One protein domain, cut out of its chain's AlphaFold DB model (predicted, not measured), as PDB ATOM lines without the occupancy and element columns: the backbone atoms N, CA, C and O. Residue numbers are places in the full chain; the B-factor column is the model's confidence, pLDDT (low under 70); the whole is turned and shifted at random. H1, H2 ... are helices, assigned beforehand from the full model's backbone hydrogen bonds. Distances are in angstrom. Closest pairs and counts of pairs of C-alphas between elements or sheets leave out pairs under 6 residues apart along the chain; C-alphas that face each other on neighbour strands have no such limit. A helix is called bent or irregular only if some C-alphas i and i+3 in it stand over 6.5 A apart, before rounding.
ATOM      1  N   GLU A 103      95.464 150.442 163.548       84.06
ATOM      2  CA  GLU A 103      95.025 150.767 164.916       84.06
ATOM      3  C   GLU A 103      96.160 150.624 165.925       84.06
ATOM      4  O   GLU A 103      96.316 151.466 166.806       84.06
ATOM      5  N   LYS A 104      96.980 149.579 165.775       86.31
ATOM      6  CA  LYS A 104      98.131 149.348 166.651       86.31
ATOM      7  C   LYS A 104      99.212 150.394 166.430       86.31
ATOM      8  O   LYS A 104      99.757 150.876 167.412       86.31
ATOM      9  N   VAL A 105      99.473 150.785 165.183       86.75
ATOM     10  CA  VAL A 105     100.405 151.884 164.866       86.75
ATOM     11  C   VAL A 105      99.951 153.175 165.541       86.75
ATOM     12  O   VAL A 105     100.727 153.812 166.252       86.75
ATOM     13  N   HIS A 106      98.671 153.519 165.398       86.00
ATOM     14  CA  HIS A 106      98.096 154.699 166.030       86.00
ATOM     15  C   HIS A 106      98.181 154.647 167.566       86.00
ATOM     16  O   HIS A 106      98.548 155.634 168.204       86.00
ATOM     17  N   ASP A 107      97.855 153.507 168.176       88.50
ATOM     18  CA  ASP A 107      97.889 153.357 169.632       88.50
ATOM     19  C   ASP A 107      99.326 153.366 170.186       88.50
ATOM     20  O   ASP A 107      99.557 153.952 171.243       88.50
ATOM     21  N   ILE A 108     100.301 152.785 169.477       89.81
ATOM     22  CA  ILE A 108     101.726 152.846 169.846       89.81
ATOM     23  C   ILE A 108     102.223 154.293 169.785       89.81
ATOM     24  O   ILE A 108     102.813 154.784 170.749       89.81
ATOM     25  N   TYR A 109     101.925 155.006 168.698       89.00
ATOM     26  CA  TYR A 109     102.313 156.406 168.549       89.00
ATOM     27  C   TYR A 109     101.699 157.300 169.634       89.00
ATOM     28  O   TYR A 109     102.375 158.154 170.199       89.00
ATOM     29  N   LYS A 110     100.419 157.097 169.967       88.94
ATOM     30  CA  LYS A 110      99.714 157.955 170.928       88.94
ATOM     31  C   LYS A 110     100.018 157.617 172.387       88.94
ATOM     32  O   LYS A 110     100.192 158.524 173.194       88.94
ATOM     33  N   ASN A 111     100.033 156.330 172.733       90.69
ATOM     34  CA  ASN A 111     100.035 155.888 174.130       90.69
ATOM     35  C   ASN A 111     101.396 155.363 174.588       90.69
ATOM     36  O   ASN A 111     101.664 155.372 175.784       90.69
ATOM     37  N   VAL A 112     102.246 154.886 173.673       89.50
ATOM     38  CA  VAL A 112     103.537 154.280 174.036       89.50
ATOM     39  C   VAL A 112     104.673 155.283 173.864       89.50
ATOM     40  O   VAL A 112     105.434 155.477 174.807       89.50
ATOM     41  N   LEU A 113     104.748 155.987 172.727       89.38
ATOM     42  CA  LEU A 113     105.813 156.960 172.425       89.38
ATOM     43  C   LEU A 113     106.105 157.987 173.545       89.38
ATOM     44  O   LEU A 113     107.285 158.254 173.787       89.38
ATOM     45  N   PRO A 114     105.114 158.543 174.277       91.81
ATOM     46  CA  PRO A 114     105.391 159.486 175.366       91.81
ATOM     47  C   PRO A 114     106.282 158.911 176.476       91.81
ATOM     48  O   PRO A 114     107.060 159.642 177.087       91.81
ATOM     49  N   HIS A 115     106.194 157.601 176.711       92.81
ATOM     50  CA  HIS A 115     106.949 156.890 177.743       92.81
ATOM     51  C   HIS A 115     108.280 156.323 177.236       92.81
ATOM     52  O   HIS A 115     109.019 155.702 177.997       92.81
ATOM     53  N   VAL A 116     108.599 156.529 175.958       89.06
ATOM     54  CA  VAL A 116     109.807 155.990 175.336       89.06
ATOM     55  C   VAL A 116     110.957 156.978 175.524       89.06
ATOM     56  O   VAL A 116     110.783 158.175 175.243       89.06
ATOM     57  N   PRO A 117     112.130 156.511 175.986       92.94
ATOM     58  CA  PRO A 117     113.326 157.338 176.090       92.94
ATOM     59  C   PRO A 117     113.677 158.008 174.752       92.94
ATOM     60  O   PRO A 117     113.528 157.361 173.714       92.94
ATOM     61  N   PRO A 118     114.160 159.266 174.750       87.50
ATOM     62  CA  PRO A 118     114.460 160.022 173.529       87.50
ATOM     63  C   PRO A 118     115.320 159.260 172.515       87.50
ATOM     64  O   PRO A 118     115.003 159.264 171.328       87.50
ATOM     65  N   ASP A 119     116.322 158.526 172.998       89.25
ATOM     66  CA  ASP A 119     117.281 157.771 172.181       89.25
ATOM     67  C   ASP A 119     116.640 156.629 171.373       89.25
ATOM     68  O   ASP A 119     117.220 156.139 170.407       89.25
ATOM     69  N   LEU A 120     115.433 156.200 171.757       86.25
ATOM     70  CA  LEU A 120     114.685 155.120 171.110       86.25
ATOM     71  C   LEU A 120     113.474 155.626 170.312       86.25
ATOM     72  O   LEU A 120     112.786 154.831 169.673       86.25
ATOM     73  N   ARG A 121     113.197 156.938 170.310       85.69
ATOM     74  CA  ARG A 121     112.026 157.510 169.615       85.69
ATOM     75  C   ARG A 121     112.160 157.518 168.095       85.69
ATOM     76  O   ARG A 121     111.149 157.589 167.408       85.69
ATOM     77  N   SER A 122     113.382 157.433 167.573       85.75
ATOM     78  CA  SER A 122     113.666 157.343 166.135       85.75
ATOM     79  C   SER A 122     113.489 155.934 165.556       85.75
ATOM     80  O   SER A 122     113.744 155.728 164.369       85.75
ATOM     81  N   ASP A 123     113.091 154.949 166.369       87.44
ATOM     82  CA  ASP A 123     112.800 153.599 165.890       87.44
ATOM     83  C   ASP A 123     111.603 153.606 164.917       87.44
ATOM     84  O   ASP A 123     110.605 154.305 165.118       87.44
ATOM     85  N   LYS A 124     111.675 152.761 163.883       84.19
ATOM     86  CA  LYS A 124     110.598 152.501 162.915       84.19
ATOM     87  C   LYS A 124     109.318 151.984 163.584       84.19
ATOM     88  O   LYS A 124     108.269 151.973 162.953       84.19
ATOM     89  N   LEU A 125     109.370 151.547 164.840       82.62
ATOM     90  CA  LEU A 125     108.174 151.179 165.598       82.62
ATOM     91  C   LEU A 125     107.269 152.384 165.934       82.62
ATOM     92  O   LEU A 125     106.060 152.208 166.072       82.62
ATOM     93  N   TYR A 126     107.822 153.599 166.034       85.44
ATOM     94  CA  TYR A 126     107.097 154.813 166.440       85.44
ATOM     95  C   TYR A 126     106.767 155.745 165.269       85.44
ATOM     96  O   TYR A 126     106.741 156.967 165.423       85.44
ATOM     97  N   ILE A 127     106.522 155.175 164.086       81.69
ATOM     98  CA  ILE A 127     106.163 155.946 162.891       81.69
ATOM     99  C   ILE A 127     104.915 156.791 163.165       81.69
ATOM    100  O   ILE A 127     103.920 156.304 163.707       81.69
ATOM    101  N   VAL A 128     104.978 158.060 162.755       85.25
ATOM    102  CA  VAL A 128     103.839 158.978 162.781       85.25
ATOM    103  C   VAL A 128     102.748 158.422 161.854       85.25
ATOM    104  O   VAL A 128     103.008 158.271 160.660       85.25
ATOM    105  N   PRO A 129     101.538 158.122 162.360       82.62
ATOM    106  CA  PRO A 129     100.440 157.653 161.522       82.62
ATOM    107  C   PRO A 129     100.055 158.715 160.485       82.62
ATOM    108  O   PRO A 129      99.872 159.883 160.846       82.62
ATOM    109  N   GLY A 130      99.892 158.310 159.222       82.50
ATOM    110  CA  GLY A 130      99.382 159.189 158.168       82.50
ATOM    111  C   GLY A 130      97.911 159.564 158.387       82.50
ATOM    112  O   GLY A 130      97.206 158.920 159.168       82.50
ATOM    113  N   GLU A 131      97.421 160.594 157.691       77.81
ATOM    114  CA  GLU A 131      96.005 161.000 157.774       77.81
ATOM    115  C   GLU A 131      95.060 159.869 157.331       77.81
ATOM    116  O   GLU A 131      94.112 159.540 158.042       77.81
ATOM    117  N   GLU A 132      95.408 159.153 156.259       75.62
ATOM    118  CA  GLU A 132      94.663 157.975 155.787       75.62
ATOM    119  C   GLU A 132      94.592 156.845 156.832       75.62
ATOM    120  O   GLU A 132      93.607 156.104 156.914       75.62
ATOM    121  N   ASP A 133      95.629 156.692 157.661       75.75
ATOM    122  CA  ASP A 133      95.637 155.688 158.724       75.75
ATOM    123  C   ASP A 133      94.717 156.091 159.873       75.75
ATOM    124  O   ASP A 133      93.994 155.249 160.404       75.75
ATOM    125  N   LYS A 134      94.687 157.377 160.233       76.88
ATOM    126  CA  LYS A 134      93.773 157.901 161.257       76.88
ATOM    127  C   LYS A 134      92.319 157.725 160.826       76.88
ATOM    128  O   LYS A 134      91.501 157.254 161.620       76.88
ATOM    129  N   GLU A 135      92.005 158.028 159.570       79.62
ATOM    130  CA  GLU A 135      90.671 157.830 159.001       79.62
ATOM    131  C   GLU A 135      90.255 156.356 159.046       79.62
ATOM    132  O   GLU A 135      89.195 156.035 159.591       79.62
ATOM    133  N   ALA A 136      91.122 155.439 158.606       79.44
ATOM    134  CA  ALA A 136      90.859 154.002 158.679       79.44
ATOM    135  C   ALA A 136      90.597 153.526 160.122       79.44
ATOM    136  O   ALA A 136      89.637 152.797 160.371       79.44
ATOM    137  N   VAL A 137      91.390 153.984 161.097       81.31
ATOM    138  CA  VAL A 137      91.211 153.638 162.521       81.31
ATOM    139  C   VAL A 137      89.881 154.156 163.068       81.31
ATOM    140  O   VAL A 137      89.189 153.446 163.803       81.31
ATOM    141  N   THR A 138      89.500 155.390 162.732       81.00
ATOM    142  CA  THR A 138      88.214 155.953 163.173       81.00
ATOM    143  C   THR A 138      87.031 155.220 162.545       81.00
ATOM    144  O   THR A 138      86.079 154.895 163.261       81.00
ATOM    145  N   ALA A 139      87.115 154.873 161.259       82.31
ATOM    146  CA  ALA A 139      86.113 154.079 160.561       82.31
ATOM    147  C   ALA A 139      85.976 152.676 161.176       82.31
ATOM    148  O   ALA A 139      84.863 152.254 161.492       82.31
ATOM    149  N   SER A 140      87.086 151.983 161.455       79.62
ATOM    150  CA  SER A 140      87.074 150.667 162.109       79.62
ATOM    151  C   SER A 140      86.525 150.718 163.541       79.62
ATOM    152  O   SER A 140      85.715 149.871 163.930       79.62
ATOM    153  N   LYS A 141      86.887 151.736 164.335       80.50
ATOM    154  CA  LYS A 141      86.302 151.958 165.672       80.50
ATOM    155  C   LYS A 141      84.800 152.242 165.593       80.50
ATOM    156  O   LYS A 141      84.049 151.729 166.421       80.50
ATOM    157  N   ARG A 142      84.348 153.012 164.599       82.25
ATOM    158  CA  ARG A 142      82.923 153.290 164.360       82.25
ATOM    159  C   ARG A 142      82.158 152.032 163.949       82.25
ATOM    160  O   ARG A 142      81.099 151.781 164.513       82.25
ATOM    161  N   ALA A 143      82.704 151.229 163.038       83.00
ATOM    162  CA  ALA A 143      82.084 149.987 162.579       83.00
ATOM    163  C   ALA A 143      81.892 148.981 163.729       83.00
ATOM    164  O   ALA A 143      80.821 148.393 163.859       83.00
ATOM    165  N   ARG A 144      82.886 148.837 164.621       83.88
ATOM    166  CA  ARG A 144      82.753 148.003 165.832       83.88
ATOM    167  C   ARG A 144      81.639 148.496 166.754       83.88
ATOM    168  O   ARG A 144      80.762 147.721 167.102       83.88
ATOM    169  N   ARG A 145      81.597 149.803 167.047       79.19
ATOM    170  CA  ARG A 145      80.523 150.398 167.865       79.19
ATOM    171  C   ARG A 145      79.132 150.173 167.278       79.19
ATOM    172  O   ARG A 145      78.187 150.031 168.035       79.19
ATOM    173  N   GLN A 146      79.006 150.160 165.951       80.00
ATOM    174  CA  GLN A 146      77.734 149.881 165.284       80.00
ATOM    175  C   GLN A 146      77.334 148.406 165.371       80.00
ATOM    176  O   GLN A 146      76.152 148.117 165.500       80.00
ATOM    177  N   LYS A 147      78.308 147.490 165.347       77.62
ATOM    178  CA  LYS A 147      78.086 146.050 165.534       77.62
ATOM    179  C   LYS A 147      77.724 145.686 166.980       77.62
ATOM    180  O   LYS A 147      76.987 144.733 167.194       77.62
ATOM    181  N   ASP A 148      78.239 146.441 167.949       70.69
ATOM    182  CA  ASP A 148      77.996 146.231 169.383       70.69
ATOM    183  C   ASP A 148      76.696 146.896 169.882       70.69
ATOM    184  O   ASP A 148      76.317 146.725 171.043       70.69
ATOM    185  N   LEU A 149      76.000 147.662 169.031       68.31
ATOM    186  CA  LEU A 149      74.649 148.130 169.337       68.31
ATOM    187  C   LEU A 149      73.698 146.921 169.309       68.31
ATOM    188  O   LEU A 149      73.693 146.188 168.320       68.31
TER     189      LEU A 149
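What this domain is: This is residues 103 to 149 of the 174 residues of an uncharacterized protein of Phytophthora palmivora var. palmivora (UniProt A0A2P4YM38). Two helices meet where the first residues of H1 touch part of H2, and the loop of residues 116 to 130 runs out beyond the end of H1 and folds back to H2. Residues 142 to 149 stick out at the other end of this loose rod. The printed part has 47 residues, with H1 then H2 and no named strand; it is all helix. The radius of gyration of the C-alphas is 13.1 A, and the spans are 43 by 19 by 11 A.

How they stand to each other: H1, residues 103 to 115, touches H2, residues 131 to 147, with residues 103 to 106 alone, and H2 touches H1 with residues 133 to 137 alone. Their closest C-alphas, those of Glu 103 and Val 137, are 5.3 A apart. They run opposite ways at a steep tilt of 68 degrees, only just short of about perpendicular. Every O i to N i+4 pair is within hydrogen-bond range in H2, but 6 of 9 in H1.

Where its parts are: H1 begins at C-alpha 103 (95.025, 150.767, 164.916) and is 18.6 A long; it is only just irregular, with C-alphas 111 and 114 lying 6.6 A apart. H2 is 24.6 A long and ends at C-alpha 147 (78.086, 146.050, 165.534).

The domain as a whole: The C-alphas farthest apart, of Asp 119 and Leu 149, are 43.8 A apart. The link from H1 to H2 is long, and the printed part has no cut. Residue 149 has pLDDT under 70.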